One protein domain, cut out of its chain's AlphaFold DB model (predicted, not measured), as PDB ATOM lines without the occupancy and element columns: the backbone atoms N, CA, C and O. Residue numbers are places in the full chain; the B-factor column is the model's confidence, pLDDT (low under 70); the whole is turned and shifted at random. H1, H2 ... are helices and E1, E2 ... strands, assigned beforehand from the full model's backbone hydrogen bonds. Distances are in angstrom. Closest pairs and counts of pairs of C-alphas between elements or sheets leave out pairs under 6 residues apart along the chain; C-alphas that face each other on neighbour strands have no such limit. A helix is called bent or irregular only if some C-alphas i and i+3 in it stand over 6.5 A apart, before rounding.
ATOM      1  N   GLN A  23       5.823 -52.572  46.611       88.81
ATOM      2  CA  GLN A  23       5.790 -51.821  45.363       88.81
ATOM      3  C   GLN A  23       7.192 -51.699  44.749       88.81
ATOM      4  O   GLN A  23       8.167 -51.456  45.472       88.81
ATOM      5  N   ALA A  24       7.298 -51.858  43.430       93.75
ATOM      6  CA  ALA A  24       8.558 -51.654  42.730       93.75
ATOM      7  C   ALA A  24       8.994 -50.182  42.809       93.75
ATOM      8  O   ALA A  24       8.162 -49.275  42.905       93.75
ATOM      9  N   VAL A  25      10.306 -49.959  42.793       97.00
ATOM     10  CA  VAL A  25      10.899 -48.618  42.834       97.00
ATOM     11  C   VAL A  25      11.145 -48.110  41.417       97.00
ATOM     12  O   VAL A  25      11.655 -48.848  40.575       97.00
ATOM     13  N   LEU A  26      10.830 -46.844  41.172       98.06
ATOM     14  CA  LEU A  26      11.314 -46.099  40.016       98.06
ATOM     15  C   LEU A  26      12.406 -45.140  40.496       98.06
ATOM     16  O   LEU A  26      12.115 -44.148  41.161       98.06
ATOM     17  N   LEU A  27      13.661 -45.471  40.203       98.25
ATOM     18  CA  LEU A  27      14.817 -44.636  40.515       98.25
ATOM     19  C   LEU A  27      15.119 -43.724  39.325       98.25
ATOM     20  O   LEU A  27      15.555 -44.204  38.279       98.25
ATOM     21  N   ALA A  28      14.937 -42.425  39.517       96.50
ATOM     22  CA  ALA A  28      15.332 -41.388  38.565       96.50
ATOM     23  C   ALA A  28      16.307 -40.401  39.229       96.50
ATOM     24  O   ALA A  28      16.548 -40.490  40.440       96.50
ATOM     25  N   GLU A  29      16.912 -39.482  38.472       93.56
ATOM     26  CA  GLU A  29      17.890 -38.546  39.043       93.56
ATOM     27  C   GLU A  29      17.253 -37.619  40.077       93.56
ATOM     28  O   GLU A  29      17.833 -37.386  41.147       93.56
ATOM     29  N   ASN A  30      16.037 -37.151  39.799       94.62
ATOM     30  CA  ASN A  30      15.221 -36.382  40.724       94.62
ATOM     31  C   ASN A  30      13.748 -36.849  40.732       94.62
ATOM     32  O   ASN A  30      13.368 -37.811  40.070       94.62
ATOM     33  N   GLU A  31      12.934 -36.210  41.573       96.31
ATOM     34  CA  GLU A  31      11.524 -36.572  41.763       96.31
ATOM     35  C   GLU A  31      10.653 -36.225  40.545       96.31
ATOM     36  O   GLU A  31       9.837 -37.053  40.143       96.31
ATOM     37  N   LEU A  32      10.886 -35.071  39.902       96.88
ATOM     38  CA  LEU A  32      10.124 -34.620  38.727       96.88
ATOM     39  C   LEU A  32      10.302 -35.565  37.533       96.88
ATOM     40  O   LEU A  32       9.333 -35.847  36.830       96.88
ATOM     41  N   ASP A  33      11.510 -36.092  37.320       97.19
ATOM     42  CA  ASP A  33      11.766 -37.086  36.268       97.19
ATOM     43  C   ASP A  33      10.890 -38.329  36.495       97.19
ATOM     44  O   ASP A  33      10.225 -38.840  35.590       97.19
ATOM     45  N   GLY A  34      10.855 -38.802  37.747       97.50
ATOM     46  CA  GLY A  34      10.049 -39.944  38.159       97.50
ATOM     47  C   GLY A  34       8.549 -39.699  37.995       97.50
ATOM     48  O   GLY A  34       7.830 -40.593  37.545       97.50
ATOM     49  N   GLU A  35       8.071 -38.496  38.317       98.06
ATOM     50  CA  GLU A  35       6.674 -38.084  38.130       98.06
ATOM     51  C   GLU A  35       6.286 -38.066  36.648       98.06
ATOM     52  O   GLU A  35       5.247 -38.623  36.277       98.06
ATOM     53  N   ALA A  36       7.145 -37.516  35.786       98.25
ATOM     54  CA  ALA A  36       6.941 -37.502  34.341       98.25
ATOM     55  C   ALA A  36       6.837 -38.930  33.775       98.25
ATOM     56  O   ALA A  36       5.885 -39.257  33.058       98.25
ATOM     57  N   PHE A  37       7.760 -39.820  34.149       98.19
ATOM     58  CA  PHE A  37       7.714 -41.226  33.742       98.19
ATOM     59  C   PHE A  37       6.481 -41.963  34.277       98.19
ATOM     60  O   PHE A  37       5.862 -42.751  33.552       98.19
ATOM     61  N   LEU A  38       6.082 -41.708  35.527       97.38
ATOM     62  CA  LEU A  38       4.874 -42.293  36.108       97.38
ATOM     63  C   LEU A  38       3.611 -41.819  35.376       97.38
ATOM     64  O   LEU A  38       2.693 -42.618  35.160       97.38
ATOM     65  N   TRP A  39       3.553 -40.548  34.971       97.19
ATOM     66  CA  TRP A  39       2.476 -40.041  34.127       97.19
ATOM     67  C   TRP A  39       2.445 -40.760  32.776       97.19
ATOM     68  O   TRP A  39       1.390 -41.264  32.381       97.19
ATOM     69  N   GLY A  40       3.597 -40.895  32.110       97.50
ATOM     70  CA  GLY A  40       3.717 -41.613  30.838       97.50
ATOM     71  C   GLY A  40       3.192 -43.046  30.943       97.50
ATOM     72  O   GLY A  40       2.350 -43.472  30.151       97.50
ATOM     73  N   ALA A  41       3.582 -43.763  31.999       96.81
ATOM     74  CA  ALA A  41       3.121 -45.118  32.277       96.81
ATOM     75  C   ALA A  41       1.595 -45.228  32.454       96.81
ATOM     76  O   ALA A  41       0.964 -46.132  31.897       96.81
ATOM     77  N   LYS A  42       0.977 -44.305  33.201       95.50
ATOM     78  CA  LYS A  42      -0.488 -44.257  33.362       95.50
ATOM     79  C   LYS A  42      -1.177 -43.973  32.028       95.50
ATOM     80  O   LYS A  42      -2.129 -44.668  31.666       95.50
ATOM     81  N   THR A  43      -0.677 -42.999  31.271       96.06
ATOM     82  CA  THR A  43      -1.217 -42.653  29.951       96.06
ATOM     83  C   THR A  43      -1.083 -43.815  28.970       96.06
ATOM     84  O   THR A  43      -2.029 -44.090  28.234       96.06
ATOM     85  N   TYR A  44       0.012 -44.579  29.016       96.25
ATOM     86  CA  TYR A  44       0.185 -45.783  28.205       96.25
ATOM     87  C   TYR A  44      -0.906 -46.832  28.473       96.25
ATOM     88  O   TYR A  44      -1.472 -47.372  27.516       96.25
ATOM     89  N   LEU A  45      -1.254 -47.104  29.742       94.44
ATOM     90  CA  LEU A  45      -2.354 -48.028  30.065       94.44
ATOM     91  C   LEU A  45      -3.687 -47.544  29.481       94.44
ATOM     92  O   LEU A  45      -4.433 -48.338  28.902       94.44
ATOM     93  N   HIS A  46      -3.974 -46.245  29.596       93.75
ATOM     94  CA  HIS A  46      -5.194 -45.645  29.056       93.75
ATOM     95  C   HIS A  46      -5.239 -45.689  27.526       93.75
ATOM     96  O   HIS A  46      -6.249 -46.121  26.965       93.75
ATOM     97  N   LYS A  47      -4.139 -45.324  26.854       94.31
ATOM     98  CA  LYS A  47      -4.000 -45.365  25.391       94.31
ATOM     99  C   LYS A  47      -4.275 -46.765  24.844       94.31
ATOM    100  O   LYS A  47      -5.027 -46.920  23.884       94.31
ATOM    101  N   ASN A  48      -3.745 -47.786  25.515       94.06
ATOM    102  CA  ASN A  48      -3.892 -49.190  25.126       94.06
ATOM    103  C   ASN A  48      -5.156 -49.865  25.689       94.06
ATOM    104  O   ASN A  48      -5.328 -51.071  25.528       94.06
ATOM    105  N   LYS A  49      -6.053 -49.108  26.340       92.50
ATOM    106  CA  LYS A  49      -7.320 -49.598  26.913       92.50
ATOM    107  C   LYS A  49      -7.134 -50.784  27.872       92.50
ATOM    108  O   LYS A  49      -7.993 -51.663  27.961       92.50
ATOM    109  N   ILE A  50      -6.031 -50.796  28.618       87.75
ATOM    110  CA  ILE A  50      -5.713 -51.840  29.596       87.75
ATOM    111  C   ILE A  50      -6.498 -51.548  30.886       87.75
ATOM    112  O   ILE A  50      -6.007 -50.916  31.818       87.75
ATOM    113  N   GLY A  51      -7.772 -51.946  30.898       81.69
ATOM    114  CA  GLY A  51      -8.697 -51.709  32.009       81.69
ATOM    115  C   GLY A  51      -8.426 -52.580  33.241       81.69
ATOM    116  O   GLY A  51      -7.837 -53.653  33.152       81.69
ATOM    117  N   GLY A  52      -8.882 -52.125  34.414       82.00
ATOM    118  CA  GLY A  52      -8.795 -52.879  35.676       82.00
ATOM    119  C   GLY A  52      -7.402 -52.937  36.318       82.00
ATOM    120  O   GLY A  52      -7.267 -53.447  37.435       82.00
ATOM    121  N   LEU A  53      -6.392 -52.378  35.649       87.56
ATOM    122  CA  LEU A  53      -5.029 -52.229  36.141       87.56
ATOM    123  C   LEU A  53      -4.720 -50.756  36.433       87.56
ATOM    124  O   LEU A  53      -5.316 -49.850  35.852       87.56
ATOM    125  N   ASN A  54      -3.789 -50.525  37.349       89.75
ATOM    126  CA  ASN A  54      -3.246 -49.215  37.681       89.75
ATOM    127  C   ASN A  54      -1.716 -49.302  37.763       89.75
ATOM    128  O   ASN A  54      -1.182 -50.380  38.021       89.75
ATOM    129  N   VAL A  55      -1.025 -48.177  37.590       92.56
ATOM    130  CA  VAL A  55       0.424 -48.083  37.810       92.56
ATOM    131  C   VAL A  55       0.680 -47.533  39.210       92.56
ATOM    132  O   VAL A  55       0.204 -46.452  39.558       92.56
ATOM    133  N   SER A  56       1.435 -48.281  40.009       91.44
ATOM    134  CA  SER A  56       1.854 -47.918  41.361       91.44
ATOM    135  C   SER A  56       3.359 -48.158  41.470       91.44
ATOM    136  O   SER A  56       3.797 -49.306  41.484       91.44
ATOM    137  N   LEU A  57       4.150 -47.083  41.524       94.69
ATOM    138  CA  LEU A  57       5.611 -47.118  41.667       94.69
ATOM    139  C   LEU A  57       6.054 -46.201  42.797       94.69
ATOM    140  O   LEU A  57       5.461 -45.153  43.026       94.69
ATOM    141  N   ASP A  58       7.009 -46.672  43.590       96.19
ATOM    142  CA  ASP A  58       7.655 -45.873  44.630       96.19
ATOM    143  C   ASP A  58       8.753 -45.052  43.950       96.19
ATOM    144  O   ASP A  58       9.778 -45.611  43.555       96.19
ATOM    145  N   ILE A  59       8.496 -43.765  43.708       97.38
ATOM    146  CA  ILE A  59       9.477 -42.878  43.075       97.38
ATOM    147  C   ILE A  59      10.562 -42.585  44.103       97.38
ATOM    148  O   ILE A  59      10.299 -42.030  45.168       97.38
ATOM    149  N   GLN A  60      11.798 -42.954  43.777       97.31
ATOM    150  CA  GLN A  60      12.944 -42.681  44.624       97.31
ATOM    151  C   GLN A  60      13.906 -41.735  43.901       97.31
ATOM    152  O   GLN A  60      14.526 -42.155  42.925       97.31
ATOM    153  N   PRO A  61      14.091 -40.491  44.378       96.12
ATOM    154  CA  PRO A  61      15.056 -39.580  43.781       96.12
ATOM    155  C   PRO A  61      16.487 -40.030  44.099       96.12
ATOM    156  O   PRO A  61      16.821 -40.392  45.234       96.12
ATOM    157  N   GLY A  62      17.349 -39.998  43.088       91.62
ATOM    158  CA  GLY A  62      18.753 -40.374  43.193       91.62
ATOM    159  C   GLY A  62      19.665 -39.254  43.702       91.62
ATOM    160  O   GLY A  62      20.699 -39.540  44.317       91.62
ATOM    161  N   GLY A  63      19.277 -37.991  43.500       89.25
ATOM    162  CA  GLY A  63      20.051 -36.799  43.863       89.25
ATOM    163  C   GLY A  63      21.141 -36.455  42.841       89.25
ATOM    164  O   GLY A  63      22.252 -36.080  43.226       89.25
ATOM    165  N   GLY A  64      20.866 -36.651  41.548       86.56
ATOM    166  CA  GLY A  64      21.827 -36.427  40.459       86.56
ATOM    167  C   GLY A  64      23.063 -37.318  40.597       86.56
ATOM    168  O   GLY A  64      22.984 -38.544  40.520       86.56
ATOM    169  N   ASN A  65      24.220 -36.733  40.920       86.75
ATOM    170  CA  ASN A  65      25.485 -37.469  41.061       86.75
ATOM    171  C   ASN A  65      25.460 -38.600  42.115       86.75
ATOM    172  O   ASN A  65      26.304 -39.504  42.068       86.75
ATOM    173  N   THR A  66      24.541 -38.571  43.086       92.44
ATOM    174  CA  THR A  66      24.406 -39.627  44.108       92.44
ATOM    175  C   THR A  66      23.521 -40.800  43.689       92.44
ATOM    176  O   THR A  66      23.460 -41.785  44.431       92.44
ATOM    177  N   THR A  67      22.915 -40.766  42.499       95.81
ATOM    178  CA  THR A  67      21.993 -41.808  42.009       95.81
ATOM    179  C   THR A  67      22.627 -43.200  42.031       95.81
ATOM    180  O   THR A  67      21.996 -44.157  42.476       95.81
ATOM    181  N   ILE A  68      23.918 -43.322  41.696       96.88
ATOM    182  CA  ILE A  68      24.659 -44.599  41.747       96.88
ATOM    183  C   ILE A  68      24.699 -45.232  43.151       96.88
ATOM    184  O   ILE A  68      24.706 -46.458  43.290       96.88
ATOM    185  N   ASN A  69      24.681 -44.421  44.214       96.69
ATOM    186  CA  ASN A  69      24.682 -44.919  45.591       96.69
ATOM    187  C   ASN A  69      23.319 -45.519  45.950       96.69
ATOM    188  O   ASN A  69      23.250 -46.569  46.593       96.69
ATOM    189  N   VAL A  70      22.238 -44.861  45.517       97.38
ATOM    190  CA  VAL A  70      20.866 -45.355  45.683       97.38
ATOM    191  C   VAL A  70      20.672 -46.628  44.869       97.38
ATOM    192  O   VAL A  70      20.221 -47.629  45.423       97.38
ATOM    193  N   PHE A  71      21.127 -46.630  43.614       97.62
ATOM    194  CA  PHE A  71      21.149 -47.806  42.749       97.62
ATOM    195  C   PHE A  71      21.850 -48.986  43.428       97.62
ATOM    196  O   PHE A  71      21.247 -50.034  43.629       97.62
ATOM    197  N   SER A  72      23.089 -48.800  43.894       96.75
ATOM    198  CA  SER A  72      23.881 -49.860  44.540       96.75
ATOM    199  C   SER A  72      23.248 -50.380  45.837       96.75
ATOM    200  O   SER A  72      23.491 -51.511  46.264       96.75
ATOM    201  N   ARG A  73      22.458 -49.552  46.530       96.62
ATOM    202  CA  ARG A  73      21.683 -49.975  47.704       96.62
ATOM    203  C   ARG A  73      20.470 -50.810  47.294       96.62
ATOM    204  O   ARG A  73      20.238 -51.847  47.911       96.62
ATOM    205  N   LEU A  74      19.727 -50.390  46.270       96.06
ATOM    206  CA  LEU A  74      18.581 -51.135  45.739       96.06
ATOM    207  C   LEU A  74      19.010 -52.470  45.121       96.06
ATOM    208  O   LEU A  74      18.378 -53.494  45.385       96.06
ATOM    209  N   ASP A  75      20.133 -52.492  44.409       95.12
ATOM    210  CA  ASP A  75      20.690 -53.690  43.781       95.12
ATOM    211  C   ASP A  75      21.105 -54.752  44.811       95.12
ATOM    212  O   ASP A  75      20.906 -55.948  44.605       95.12
ATOM    213  N   ARG A  76      21.545 -54.328  46.002       93.81
ATOM    214  CA  ARG A  76      21.790 -55.222  47.151       93.81
ATOM    215  C   ARG A  76      20.536 -55.566  47.960       93.81
ATOM    216  O   ARG A  76      20.587 -56.456  48.805       93.81
ATOM    217  N   SER A  77      19.422 -54.873  47.734       91.06
ATOM    218  CA  SER A  77      18.160 -55.111  48.442       91.06
ATOM    219  C   SER A  77      17.415 -56.334  47.882       91.06
ATOM    220  O   SER A  77      17.961 -57.103  47.097       91.06
ATOM    221  N   LYS A  78      16.154 -56.542  48.268       86.75
ATOM    222  CA  LYS A  78      15.262 -57.534  47.639       86.75
ATOM    223  C   LYS A  78      14.136 -56.899  46.813       86.75
ATOM    224  O   LYS A  78      13.361 -57.632  46.212       86.75
ATOM    225  N   ARG A  79      14.052 -55.562  46.770       90.00
ATOM    226  CA  ARG A  79      13.003 -54.837  46.040       90.00
ATOM    227  C   ARG A  79      13.275 -54.848  44.542       90.00
ATOM    228  O   ARG A  79      14.411 -54.639  44.119       90.00
ATOM    229  N   PHE A  80      12.216 -55.042  43.768       92.06
ATOM    230  CA  PHE A  80      12.215 -54.808  42.330       92.06
ATOM    231  C   PHE A  80      12.355 -53.314  42.041       92.06
ATOM    232  O   PHE A  80      11.730 -52.501  42.729       92.06
ATOM    233  N   PHE A  81      13.166 -52.941  41.052       95.75
ATOM    234  CA  PHE A  81      13.285 -51.541  40.652       95.75
ATOM    235  C   PHE A  81      13.680 -51.338  39.189       95.75
ATOM    236  O   PHE A  81      14.455 -52.107  38.628       95.75
ATOM    237  N   ALA A  82      13.203 -50.252  38.593       97.25
ATOM    238  CA  ALA A  82      13.714 -49.729  37.333       97.25
ATOM    239  C   ALA A  82      14.514 -48.453  37.610       97.25
ATOM    240  O   ALA A  82      14.103 -47.635  38.432       97.25
ATOM    241  N   CYS A  83      15.651 -48.290  36.939       98.06
ATOM    242  CA  CYS A  83      16.458 -47.082  36.998       98.06
ATOM    243  C   CYS A  83      16.655 -46.514  35.594       98.06
ATOM    244  O   CYS A  83      17.145 -47.221  34.712       98.06
ATOM    245  N   ILE A  84      16.262 -45.256  35.414       97.62
ATOM    246  CA  ILE A  84      16.404 -44.504  34.167       97.62
ATOM    247  C   ILE A  84      17.155 -43.222  34.512       97.62
ATOM    248  O   ILE A  84      16.784 -42.543  35.472       97.62
ATOM    249  N   ILE A  85      18.224 -42.931  33.778       96.69
ATOM    250  CA  ILE A  85      19.039 -41.730  33.986       96.69
ATOM    251  C   ILE A  85      19.282 -41.003  32.670       96.69
ATOM    252  O   ILE A  85      19.397 -41.638  31.616       96.69
ATOM    253  N   ASP A  86      19.397 -39.684  32.757       96.19
ATOM    254  CA  ASP A  86      19.738 -38.822  31.633       96.19
ATOM    255  C   ASP A  86      21.168 -39.097  31.160       96.19
ATOM    256  O   ASP A  86      22.027 -39.582  31.909       96.19
ATOM    257  N   SER A  87      21.442 -38.839  29.882       96.75
ATOM    258  CA  SER A  87      22.789 -39.039  29.343       96.75
ATOM    259  C   SER A  87      23.683 -37.816  29.491       96.75
ATOM    260  O   SER A  87      24.909 -37.975  29.417       96.75
ATOM    261  N   ASP A  88      23.083 -36.628  29.626       96.12
ATOM    262  CA  ASP A  88      23.658 -35.291  29.425       96.12
ATOM    263  C   ASP A  88      24.532 -35.193  28.162       96.12
ATOM    264  O   ASP A  88      25.526 -34.455  28.100       96.12
ATOM    265  N   ARG A  89      24.250 -36.013  27.145       95.50
ATOM    266  CA  ARG A  89      25.055 -36.052  25.930       95.50
ATOM    267  C   ARG A  89      24.576 -34.955  24.989       95.50
ATOM    268  O   ARG A  89      23.445 -34.976  24.537       95.50
ATOM    269  N   ALA A  90      25.441 -34.004  24.651       94.56
ATOM    270  CA  ALA A  90      25.095 -32.910  23.728       94.56
ATOM    271  C   ALA A  90      25.181 -33.286  22.229       94.56
ATOM    272  O   ALA A  90      24.940 -32.455  21.360       94.56
ATOM    273  N   HIS A  91      25.593 -34.518  21.904       96.56
ATOM    274  CA  HIS A  91      25.875 -34.970  20.534       96.56
ATOM    275  C   HIS A  91      25.972 -36.506  20.484       96.56
ATOM    276  O   HIS A  91      26.530 -37.051  21.431       96.56
ATOM    277  N   PRO A  92      25.604 -37.243  19.416       95.81
ATOM    278  CA  PRO A  92      25.694 -38.717  19.391       95.81
ATOM    279  C   PRO A  92      27.091 -39.273  19.717       95.81
ATOM    280  O   PRO A  92      27.229 -40.202  20.511       95.81
ATOM    281  N   HIS A  93      28.147 -38.645  19.194       95.25
ATOM    282  CA  HIS A  93      29.552 -38.961  19.517       95.25
ATOM    283  C   HIS A  93      30.106 -38.218  20.749       95.25
ATOM    284  O   HIS A  93      31.309 -38.215  21.010       95.25
ATOM    285  N   GLY A  94      29.247 -37.529  21.497       93.81
ATOM    286  CA  GLY A  94      29.589 -36.849  22.736       93.81
ATOM    287  C   GLY A  94      29.840 -37.820  23.887       93.81
ATOM    288  O   GLY A  94      29.375 -38.958  23.917       93.81
ATOM    289  N   SER A  95      30.582 -37.351  24.882       94.69
ATOM    290  CA  SER A  95      30.758 -38.086  26.128       94.69
ATOM    291  C   SER A  95      29.506 -38.001  27.000       94.69
ATOM    292  O   SER A  95      28.912 -36.932  27.079       94.69
ATOM    293  N   LEU A  96      29.202 -39.067  27.743       95.75
ATOM    294  CA  LEU A  96      28.193 -39.052  28.813       95.75
ATOM    295  C   LEU A  96      28.451 -37.948  29.858       95.75
ATOM    296  O   LEU A  96      29.608 -37.567  30.069       95.75
ATOM    297  N   GLY A  97      27.403 -37.524  30.556       94.44
ATOM    298  CA  GLY A  97      27.423 -36.633  31.713       94.44
ATOM    299  C   GLY A  97      28.092 -37.207  32.954       94.44
ATOM    300  O   GLY A  97      28.502 -38.371  32.999       94.44
ATOM    301  N   LEU A  98      28.227 -36.381  33.993       92.75
ATOM    302  CA  LEU A  98      28.879 -36.786  35.244       92.75
ATOM    303  C   LEU A  98      28.128 -37.923  35.945       92.75
ATOM    304  O   LEU A  98      28.782 -38.875  36.386       92.75
ATOM    305  N   THR A  99      26.794 -37.856  36.003       91.81
ATOM    306  CA  THR A  99      25.959 -38.903  36.605       91.81
ATOM    307  C   THR A  99      26.056 -40.188  35.787       91.81
ATOM    308  O   THR A  99      26.539 -41.203  36.298       91.81
ATOM    309  N   ALA A 100      25.723 -40.135  34.494       94.81
ATOM    310  CA  ALA A 100      25.750 -41.282  33.585       94.81
ATOM    311  C   ALA A 100      27.113 -41.995  33.521       94.81
ATOM    312  O   ALA A 100      27.187 -43.227  33.520       94.81
ATOM    313  N   ARG A 101      28.235 -41.258  33.553       95.81
ATOM    314  CA  ARG A 101      29.587 -41.858  33.566       95.81
ATOM    315  C   ARG A 101      29.835 -42.786  34.754       95.81
ATOM    316  O   ARG A 101      30.643 -43.707  34.622       95.81
ATOM    317  N   ARG A 102      29.179 -42.571  35.897       95.31
ATOM    318  CA  ARG A 102      29.341 -43.425  37.090       95.31
ATOM    319  C   ARG A 102      28.749 -44.819  36.896       95.31
ATOM    320  O   ARG A 102      29.135 -45.737  37.612       95.31
ATOM    321  N   PHE A 103      27.886 -44.991  35.898       96.06
ATOM    322  CA  PHE A 103      27.249 -46.257  35.561       96.06
ATOM    323  C   PHE A 103      27.973 -47.046  34.462       96.06
ATOM    324  O   PHE A 103      27.482 -48.087  34.048       96.06
ATOM    325  N   ARG A 104      29.169 -46.632  34.010       90.62
ATOM    326  CA  ARG A 104      29.932 -47.339  32.954       90.62
ATOM    327  C   ARG A 104      30.185 -48.831  33.219       90.62
ATOM    328  O   ARG A 104      30.424 -49.568  32.273       90.62
ATOM    329  N   GLY A 105      30.191 -49.257  34.483       91.75
ATOM    330  CA  GLY A 105      30.359 -50.661  34.878       91.75
ATOM    331  C   GLY A 105      29.049 -51.418  35.118       91.75
ATOM    332  O   GLY A 105      29.096 -52.564  35.552       91.75
ATOM    333  N   VAL A 106      27.898 -50.782  34.900       95.81
ATOM    334  CA  VAL A 106      26.573 -51.371  35.112       95.81
ATOM    335  C   VAL A 106      26.008 -51.800  33.764       95.81
ATOM    336  O   VAL A 106      25.874 -50.983  32.855       95.81
ATOM    337  N   SER A 107      25.653 -53.077  33.641       94.19
ATOM    338  CA  SER A 107      25.017 -53.599  32.433       94.19
ATOM    339  C   SER A 107      23.606 -53.015  32.274       94.19
ATOM    340  O   SER A 107      22.813 -53.100  33.226       94.19
ATOM    341  N   PRO A 108      23.275 -52.427  31.107       95.00
ATOM    342  CA  PRO A 108      21.924 -51.968  30.817       95.00
ATOM    343  C   PRO A 108      20.975 -53.150  30.590       95.00
ATOM    344  O   PRO A 108      21.396 -54.286  30.364       95.00
ATOM    345  N   GLY A 109      19.678 -52.863  30.613       92.56
ATOM    346  CA  GLY A 109      18.612 -53.834  30.446       92.56
ATOM    347  C   GLY A 109      18.222 -54.533  31.746       92.56
ATOM    348  O   GLY A 109      18.439 -54.033  32.855       92.56
ATOM    349  N   PHE A 110      17.582 -55.689  31.586       90.06
ATOM    350  CA  PHE A 110      17.114 -56.508  32.694       90.06
ATOM    351  C   PHE A 110      18.258 -57.317  33.296       90.06
ATOM    352  O   PHE A 110      18.952 -58.054  32.600       90.06
ATOM    353  N   GLU A 111      18.393 -57.243  34.616       89.38
ATOM    354  CA  GLU A 111      19.315 -58.084  35.365       89.38
ATOM    355  C   GLU A 111      18.709 -58.440  36.724       89.38
ATOM    356  O   GLU A 111      18.439 -57.575  37.559       89.38
ATOM    357  N   ALA A 112      18.476 -59.733  36.953       86.62
ATOM    358  CA  ALA A 112      17.851 -60.266  38.163       86.62
ATOM    359  C   ALA A 112      16.521 -59.576  38.538       86.62
ATOM    360  O   ALA A 112      15.467 -59.963  38.045       86.62
ATOM    361  N   LYS A 113      16.566 -58.590  39.442       89.00
ATOM    362  CA  LYS A 113      15.403 -57.858  39.976       89.00
ATOM    363  C   LYS A 113      15.362 -56.389  39.544       89.00
ATOM    364  O   LYS A 113      14.577 -55.620  40.099       89.00
ATOM    365  N   ARG A 114      16.224 -55.991  38.606       93.50
ATOM    366  CA  ARG A 114      16.315 -54.610  38.141       93.50
ATOM    367  C   ARG A 114      16.207 -54.466  36.633       93.50
ATOM    368  O   ARG A 114      16.565 -55.375  35.889       93.50
ATOM    369  N   TYR A 115      15.782 -53.283  36.217       95.31
ATOM    370  CA  TYR A 115      16.048 -52.732  34.897       95.31
ATOM    371  C   TYR A 115      16.945 -51.508  35.040       95.31
ATOM    372  O   TYR A 115      16.762 -50.720  35.971       95.31
ATOM    373  N   PHE A 116      17.901 -51.342  34.135       97.44
ATOM    374  CA  PHE A 116      18.739 -50.151  34.082       97.44
ATOM    375  C   PHE A 116      18.865 -49.631  32.655       97.44
ATOM    376  O   PHE A 116      19.169 -50.398  31.745       97.44
ATOM    377  N   GLU A 117      18.694 -48.329  32.465       97.06
ATOM    378  CA  GLU A 117      18.922 -47.683  31.181       97.06
ATOM    379  C   GLU A 117      19.469 -46.265  31.368       97.06
ATOM    380  O   GLU A 117      18.996 -45.503  32.211       97.06
ATOM    381  N   ILE A 118      20.477 -45.925  30.566       97.50
ATOM    382  CA  ILE A 118      20.874 -44.540  30.314       97.50
ATOM    383  C   ILE A 118      20.145 -44.139  29.044       97.50
ATOM    384  O   ILE A 118      20.295 -44.834  28.035       97.50
ATOM    385  N   LEU A 119      19.375 -43.058  29.094       96.62
ATOM    386  CA  LEU A 119      18.666 -42.563  27.924       96.62
ATOM    387  C   LEU A 119      19.649 -42.280  26.782       96.62
ATOM    388  O   LEU A 119      20.804 -41.928  27.004       96.62
ATOM    389  N   GLU A 120      19.204 -42.422  25.538       95.50
ATOM    390  CA  GLU A 120      19.973 -41.888  24.407       95.50
ATOM    391  C   GLU A 120      19.926 -40.352  24.379       95.50
ATOM    392  O   GLU A 120      20.878 -39.693  23.966       95.50
ATOM    393  N   HIS A 121      18.813 -39.805  24.860       97.00
ATOM    394  CA  HIS A 121      18.507 -38.386  24.849       97.00
ATOM    395  C   HIS A 121      19.356 -37.624  25.871       97.00
ATOM    396  O   HIS A 121      19.816 -38.208  26.858       97.00
ATOM    397  N   HIS A 122      19.579 -36.329  25.629       97.44
ATOM    398  CA  HIS A 122      20.341 -35.463  26.528       97.44
ATOM    399  C   HIS A 122      19.737 -35.489  27.932       97.44
ATOM    400  O   HIS A 122      20.415 -35.889  28.875       97.44
ATOM    401  N   GLU A 123      18.451 -35.166  28.023       96.50
ATOM    402  CA  GLU A 123      17.645 -35.117  29.238       96.50
ATOM    403  C   GLU A 123      16.213 -35.617  28.957       96.50
ATOM    404  O   GLU A 123      15.793 -35.783  27.802       96.50
ATOM    405  N   ILE A 124      15.430 -35.874  30.005       97.25
ATOM    406  CA  ILE A 124      14.029 -36.301  29.870       97.25
ATOM    407  C   ILE A 124      13.174 -35.289  29.084       97.25
ATOM    408  O   ILE A 124      12.248 -35.684  28.372       97.25
ATOM    409  N   GLU A 125      13.483 -33.992  29.135       97.44
ATOM    410  CA  GLU A 125      12.770 -32.938  28.406       97.44
ATOM    411  C   GLU A 125      12.793 -33.149  26.885       97.44
ATOM    412  O   GLU A 125      11.859 -32.743  26.182       97.44
ATOM    413  N   ASN A 126      13.829 -33.807  26.360       97.62
ATOM    414  CA  ASN A 126      13.921 -34.172  24.948       97.62
ATOM    415  C   ASN A 126      12.913 -35.263  24.568       97.62
ATOM    416  O   ASN A 126      12.430 -35.274  23.436       97.62
ATOM    417  N   LEU A 127      12.575 -36.144  25.514       96.69
ATOM    418  CA  LEU A 127      11.617 -37.234  25.335       96.69
ATOM    419  C   LEU A 127      10.166 -36.808  25.526       96.69
ATOM    420  O   LEU A 127       9.278 -37.499  25.037       96.69
ATOM    421  N   LEU A 128       9.900 -35.716  26.251       97.62
ATOM    422  CA  LEU A 128       8.528 -35.301  26.540       97.62
ATOM    423  C   LEU A 128       7.699 -35.180  25.246       97.62
ATOM    424  O   LEU A 128       8.210 -34.639  24.249       97.62
ATOM    425  N   LEU A 202      10.623 -28.875  32.518       97.69
ATOM    426  CA  LEU A 202      10.150 -30.170  33.008       97.69
ATOM    427  C   LEU A 202       9.039 -30.003  34.042       97.69
ATOM    428  O   LEU A 202       7.977 -30.598  33.900       97.69
ATOM    429  N   ARG A 203       9.254 -29.136  35.040       98.12
ATOM    430  CA  ARG A 203       8.263 -28.853  36.088       98.12
ATOM    431  C   ARG A 203       6.939 -28.395  35.485       98.12
ATOM    432  O   ARG A 203       5.890 -28.901  35.861       98.12
ATOM    433  N   SER A 204       6.995 -27.461  34.538       98.19
ATOM    434  CA  SER A 204       5.803 -26.911  33.890       98.19
ATOM    435  C   SER A 204       5.079 -27.964  33.045       98.19
ATOM    436  O   SER A 204       3.849 -28.011  33.043       98.19
ATOM    437  N   CYS A 205       5.823 -28.852  32.379       98.38
ATOM    438  CA  CYS A 205       5.260 -30.001  31.672       98.38
ATOM    439  C   CYS A 205       4.605 -30.994  32.629       98.38
ATOM    440  O   CYS A 205       3.488 -31.420  32.357       98.38
ATOM    441  N   VAL A 206       5.245 -31.335  33.751       98.19
ATOM    442  CA  VAL A 206       4.670 -32.228  34.769       98.19
ATOM    443  C   VAL A 206       3.375 -31.646  35.329       98.19
ATOM    444  O   VAL A 206       2.349 -32.317  35.265       98.19
ATOM    445  N   SER A 207       3.372 -30.380  35.758       98.19
ATOM    446  CA  SER A 207       2.155 -29.728  36.260       98.19
ATOM    447  C   SER A 207       1.027 -29.729  35.225       98.19
ATOM    448  O   SER A 207      -0.106 -30.069  35.551       98.19
ATOM    449  N   TYR A 208       1.329 -29.427  33.958       98.31
ATOM    450  CA  TYR A 208       0.339 -29.506  32.884       98.31
ATOM    451  C   TYR A 208      -0.193 -30.932  32.686       98.31
ATOM    452  O   TYR A 208      -1.397 -31.142  32.565       98.31
ATOM    453  N   MET A 209       0.701 -31.921  32.666       97.75
ATOM    454  CA  MET A 209       0.369 -33.334  32.493       97.75
ATOM    455  C   MET A 209      -0.558 -33.849  33.603       97.75
ATOM    456  O   MET A 209      -1.502 -34.586  33.311       97.75
ATOM    457  N   GLU A 210      -0.340 -33.445  34.853       95.12
ATOM    458  CA  GLU A 210      -1.174 -33.823  36.001       95.12
ATOM    459  C   GLU A 210      -2.606 -33.273  35.932       95.12
ATOM    460  O   GLU A 210      -3.536 -33.909  36.432       95.12
ATOM    461  N   GLU A 211      -2.810 -32.134  35.267       96.50
ATOM    462  CA  GLU A 211      -4.136 -31.545  35.044       96.50
ATOM    463  C   GLU A 211      -4.920 -32.237  33.914       96.50
ATOM    464  O   GLU A 211      -6.140 -32.061  33.782       96.50
ATOM    465  N   LEU A 212      -4.251 -33.034  33.073       96.31
ATOM    466  CA  LEU A 212      -4.899 -33.718  31.960       96.31
ATOM    467  C   LEU A 212      -5.770 -34.876  32.447       96.31
ATOM    468  O   LEU A 212      -5.351 -35.767  33.184       96.31
ATOM    469  N   SER A 213      -6.999 -34.930  31.931       94.25
ATOM    470  CA  SER A 213      -7.819 -36.130  32.071       94.25
ATOM    471  C   SER A 213      -7.202 -37.295  31.283       94.25
ATOM    472  O   SER A 213      -6.555 -37.056  30.261       94.25
ATOM    473  N   PRO A 214      -7.486 -38.560  31.651       90.12
ATOM    474  CA  PRO A 214      -6.995 -39.727  30.912       90.12
ATOM    475  C   PRO A 214      -7.299 -39.707  29.412       90.12
ATOM    476  O   PRO A 214      -6.551 -40.250  28.610       90.12
ATOM    477  N   LYS A 215      -8.418 -39.091  29.010       92.12
ATOM    478  CA  LYS A 215      -8.752 -38.935  27.593       92.12
ATOM    479  C   LYS A 215      -7.819 -37.927  26.919       92.12
ATOM    480  O   LYS A 215      -7.269 -38.221  25.865       92.12
ATOM    481  N   LYS A 216      -7.638 -36.756  27.538       94.94
ATOM    482  CA  LYS A 216      -6.781 -35.699  26.994       94.94
ATOM    483  C   LYS A 216      -5.308 -36.097  26.989       94.94
ATOM    484  O   LYS A 216      -4.603 -35.717  26.066       94.94
ATOM    485  N   SER A 217      -4.836 -36.861  27.973       94.06
ATOM    486  CA  SER A 217      -3.443 -37.316  28.000       94.06
ATOM    487  C   SER A 217      -3.101 -38.189  26.791       94.06
ATOM    488  O   SER A 217      -2.056 -38.000  26.176       94.06
ATOM    489  N   VAL A 218      -4.018 -39.073  26.383       95.19
ATOM    490  CA  VAL A 218      -3.857 -39.900  25.177       95.19
ATOM    491  C   VAL A 218      -3.818 -39.051  23.903       95.19
ATOM    492  O   VAL A 218      -3.031 -39.346  23.009       95.19
ATOM    493  N   GLU A 219      -4.621 -37.986  23.827       95.62
ATOM    494  CA  GLU A 219      -4.633 -37.051  22.689       95.62
ATOM    495  C   GLU A 219      -3.296 -36.296  22.517       95.62
ATOM    496  O   GLU A 219      -3.021 -35.801  21.428       95.62
ATOM    497  N   HIS A 220      -2.452 -36.239  23.555       95.31
ATOM    498  CA  HIS A 220      -1.134 -35.592  23.515       95.31
ATOM    499  C   HIS A 220       0.020 -36.537  23.139       95.31
ATOM    500  O   HIS A 220       1.168 -36.102  23.141       95.31
ATOM    501  N   MET A 221      -0.255 -37.809  22.835       93.62
ATOM    502  CA  MET A 221       0.772 -38.787  22.465       93.62
ATOM    503  C   MET A 221       0.645 -39.220  21.003       93.62
ATOM    504  O   MET A 221      -0.301 -39.931  20.646       93.62
ATOM    505  N   CYS A 222       1.643 -38.890  20.188       93.25
ATOM    506  CA  CYS A 222       1.799 -39.361  18.813       93.25
ATOM    507  C   CYS A 222       2.782 -40.537  18.780       93.25
ATOM    508  O   CYS A 222       3.914 -40.398  19.228       93.25
ATOM    509  N   ASP A 223       2.373 -41.704  18.273       91.19
ATOM    510  CA  ASP A 223       3.240 -42.896  18.314       91.19
ATOM    511  C   ASP A 223       4.445 -42.782  17.377       91.19
ATOM    512  O   ASP A 223       5.482 -43.380  17.645       91.19
ATOM    513  N   GLU A 224       4.326 -42.007  16.301       91.62
ATOM    514  CA  GLU A 224       5.399 -41.785  15.336       91.62
ATOM    515  C   GLU A 224       6.434 -40.780  15.853       91.62
ATOM    516  O   GLU A 224       7.633 -41.036  15.777       91.62
ATOM    517  N   VAL A 225       5.980 -39.643  16.392       92.69
ATOM    518  CA  VAL A 225       6.863 -38.563  16.874       92.69
ATOM    519  C   VAL A 225       7.408 -38.862  18.269       92.69
ATOM    520  O   VAL A 225       8.569 -38.579  18.549       92.69
ATOM    521  N   ASP A 226       6.591 -39.461  19.135       95.50
ATOM    522  CA  ASP A 226       6.911 -39.716  20.540       95.50
ATOM    523  C   ASP A 226       7.216 -41.210  20.786       95.50
ATOM    524  O   ASP A 226       7.019 -41.722  21.890       95.50
ATOM    525  N   ALA A 227       7.684 -41.934  19.761       95.62
ATOM    526  CA  ALA A 227       7.907 -43.384  19.800       95.62
ATOM    527  C   ALA A 227       8.738 -43.833  21.015       95.62
ATOM    528  O   ALA A 227       8.413 -44.816  21.689       95.62
ATOM    529  N   GLU A 228       9.789 -43.079  21.336       96.56
ATOM    530  CA  GLU A 228      10.670 -43.396  22.454       96.56
ATOM    531  C   GLU A 228      10.017 -43.119  23.815       96.56
ATOM    532  O   GLU A 228      10.113 -43.933  24.737       96.56
ATOM    533  N   TRP A 229       9.245 -42.034  23.929       97.75
ATOM    534  CA  TRP A 229       8.418 -41.777  25.108       97.75
ATOM    535  C   TRP A 229       7.403 -42.895  25.339       97.75
ATOM    536  O   TRP A 229       7.206 -43.339  26.473       97.75
ATOM    537  N   VAL A 230       6.771 -43.394  24.272       97.19
ATOM    538  CA  VAL A 230       5.839 -44.528  24.327       97.19
ATOM    539  C   VAL A 230       6.561 -45.791  24.807       97.19
ATOM    540  O   VAL A 230       6.028 -46.507  25.662       97.19
ATOM    541  N   ARG A 231       7.779 -46.059  24.312       96.88
ATOM    542  CA  ARG A 231       8.598 -47.207  24.735       96.88
ATOM    543  C   ARG A 231       8.937 -47.134  26.222       96.88
ATOM    544  O   ARG A 231       8.693 -48.106  26.941       96.88
ATOM    545  N   ILE A 232       9.441 -45.995  26.694       97.31
ATOM    546  CA  ILE A 232       9.761 -45.786  28.111       97.31
ATOM    547  C   ILE A 232       8.495 -45.852  28.971       97.31
ATOM    548  O   ILE A 232       8.483 -46.508  30.009       97.31
ATOM    549  N   SER A 233       7.385 -45.273  28.516       97.31
ATOM    550  CA  SER A 233       6.099 -45.343  29.218       97.31
ATOM    551  C   SER A 233       5.620 -46.785  29.391       97.31
ATOM    552  O   SER A 233       5.197 -47.177  30.480       97.31
ATOM    553  N   LYS A 234       5.732 -47.611  28.343       95.81
ATOM    554  CA  LYS A 234       5.438 -49.050  28.402       95.81
ATOM    555  C   LYS A 234       6.346 -49.770  29.394       95.81
ATOM    556  O   LYS A 234       5.861 -50.577  30.187       95.81
ATOM    557  N   LEU A 235       7.649 -49.496  29.336       95.31
ATOM    558  CA  LEU A 235       8.639 -50.058  30.249       95.31
ATOM    559  C   LEU A 235       8.252 -49.734  31.695       95.31
ATOM    560  O   LEU A 235       8.043 -50.647  32.488       95.31
ATOM    561  N   VAL A 236       8.081 -48.461  32.034       96.38
ATOM    562  CA  VAL A 236       7.742 -48.023  33.394       96.38
ATOM    563  C   VAL A 236       6.403 -48.623  33.838       96.38
ATOM    564  O   VAL A 236       6.300 -49.143  34.950       96.38
ATOM    565  N   ALA A 237       5.399 -48.674  32.954       95.00
ATOM    566  CA  ALA A 237       4.132 -49.346  33.241       95.00
ATOM    567  C   ALA A 237       4.328 -50.830  33.581       95.00
ATOM    568  O   ALA A 237       3.737 -51.305  34.548       95.00
ATOM    569  N   SER A 238       5.185 -51.556  32.856       91.69
ATOM    570  CA  SER A 238       5.439 -52.985  33.104       91.69
ATOM    571  C   SER A 238       6.039 -53.278  34.484       91.69
ATOM    572  O   SER A 238       5.805 -54.352  35.031       91.69
ATOM    573  N   TRP A 239       6.740 -52.309  35.079       92.38
ATOM    574  CA  TRP A 239       7.287 -52.410  36.434       92.38
ATOM    575  C   TRP A 239       6.284 -52.027  37.526       92.38
ATOM    576  O   TRP A 239       6.421 -52.469  38.665       92.38
ATOM    577  N   GLY A 240       5.291 -51.194  37.203       90.38
ATOM    578  CA  GLY A 240       4.351 -50.639  38.180       90.38
ATOM    579  C   GLY A 240       2.932 -51.187  38.107       90.38
ATOM    580  O   GLY A 240       2.104 -50.828  38.946       90.38
ATOM    581  N   VAL A 241       2.610 -51.992  37.094       88.38
ATOM    582  CA  VAL A 241       1.236 -52.425  36.847       88.38
ATOM    583  C   VAL A 241       0.746 -53.395  37.926       88.38
ATOM    584  O   VAL A 241       1.381 -54.396  38.246       88.38
ATOM    585  N   GLY A 242      -0.432 -53.116  38.477       81.44
ATOM    586  CA  GLY A 242      -1.129 -53.988  39.417       81.44
ATOM    587  C   GLY A 242      -2.633 -53.722  39.419       81.44
ATOM    588  O   GLY A 242      -3.084 -52.620  39.114       81.44
ATOM    589  N   GLY A 243      -3.439 -54.729  39.757       68.44
ATOM    590  CA  GLY A 243      -4.906 -54.637  39.779       68.44
ATOM    591  C   GLY A 243      -5.492 -55.025  41.135       68.44
ATOM    592  O   GLY A 243      -4.857 -55.746  41.904       68.44
ATOM    593  N   ARG A 244      -6.731 -54.603  41.432       55.94
ATOM    594  CA  ARG A 244      -7.454 -55.066  42.642       55.94
ATOM    595  C   ARG A 244      -7.621 -56.590  42.675       55.94
ATOM    596  O   ARG A 244      -7.574 -57.162  43.753       55.94
ATOM    597  N   ALA A 245      -7.746 -57.233  41.513       47.25
ATOM    598  CA  ALA A 245      -7.826 -58.691  41.387       47.25
ATOM    599  C   ALA A 245      -6.479 -59.421  41.589       47.25
ATOM    600  O   ALA A 245      -6.464 -60.639  41.664       47.25
ATOM    601  N   LEU A 246      -5.358 -58.690  41.663       48.31
ATOM    602  CA  LEU A 246      -4.015 -59.237  41.915       48.31
ATOM    603  C   LEU A 246      -3.558 -59.033  43.371       48.31
ATOM    604  O   LEU A 246      -2.471 -59.466  43.737       48.31
ATOM    605  N   ARG A 247      -4.358 -58.335  44.189       43.47
ATOM    606  CA  ARG A 247      -4.085 -58.057  45.612       43.47
ATOM    607  C   ARG A 247      -4.935 -58.914  46.563       43.47
ATOM    608  O   ARG A 247      -5.043 -58.559  47.735       43.47
TER     609      ARG A 247
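Overview. This is residues 23 to 128 and 202 to 247 of the 248 residues of an uncharacterized protein of Pseudomonas sp. CAH-1 (UniProt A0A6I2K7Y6). A mixed five-strand sheet, in the order E3, E1, E4, E6, E5, forms the middle of three layers, with H1 and H7 crossing each other on one face and H2 on the other. H5 and H6 pack on H1, and E2, which runs on into E3, pairs with E7 in a small antiparallel second sheet. The printed part has 152 residues with seven named helices and seven named strands, in chain order E1, H1, E2, E3, H2, E4, H3, E5, E6, H4, H5, H6, H7, E7; the class is mixed, helices and strands. The whole is compact, with a radius of gyration of the C-alphas of 15.2 A, and rounded, spanning 39 by 36 by 24 A.

Along the chain. The large sheet holds E3, residues 58 to 61; E1, residues 25 to 28, beginning at C-alpha 25 (10.899, -48.618, 42.834); E4, residues 81 to 85, 13.2 A; E6, residues 114 to 118, 13.5 A; and E5, residues 109 to 111. H1, residues 31 to 47, is 24.2 A long, H7, residues 227 to 240, 20.1 A, and H2, residues 64 to 76, 20.0 A. H2 is irregular: C-alphas 65 and 68 are 7.2 A apart. H5, residues 202 to 211, is 14.5 A long. H3, H4 and H6 are residues 98 to 101, 124 to 127 and 214 to 219. E2 is residues 53 to 55, and E7, residues 241 to 243, ends at C-alpha 243 (-4.906, -54.637, 39.779).

Arrangement. E3, E1, E4 and E6 are parallel, each to the next: N 60 and O 26 are 2.9 A apart, N 27 and O 82 2.8 A, N 83 and O 115 2.8 A. E5 and E6 form an antiparallel hairpin, with N 109 and O 116 at 2.8 A. E3, H2 and E4 make a split strand-helix-strand unit, E1 lying between its strands, with a right-handed crossover. H2 runs along the strands at a height over the sheet of 8.5 A; H7, on the opposite face, at 10.6 A. H1 touches H7, about perpendicular at 85 degrees, closest at the C-alphas of Ala 41 and Ser 233, 4.3 A. H1 touches H5 with residues 32 to 39 alone, C-alphas of Ala 36 and Val 206 at 5.8 A, and H6 with residues 43 to 47 alone, Lys 47 and Val 218 at 5.5 A. H3 only grazes the large sheet; H4 is close to but not clearly touching H1. In E2 and E7, N 54 and O 242 are 2.8 A apart. Every O i to N i+4 pair is within hydrogen-bond range in H1, H5 and H7, 7 of 9 in H2 and 1 of 2 in H6; H3 and H4 are too short for one.

Size, cuts and confidence. The C-alphas farthest apart, of His 93 and Ala 245, are 47.6 A apart. Residues 129 to 201 are not printed, and C-alphas 128 and 202 are 8.4 A apart across the cut. The link E4 to H3, residues 86 to 97, is long. Mean pLDDT of the printed part is 93.2; residues 243 to 247 are under 70.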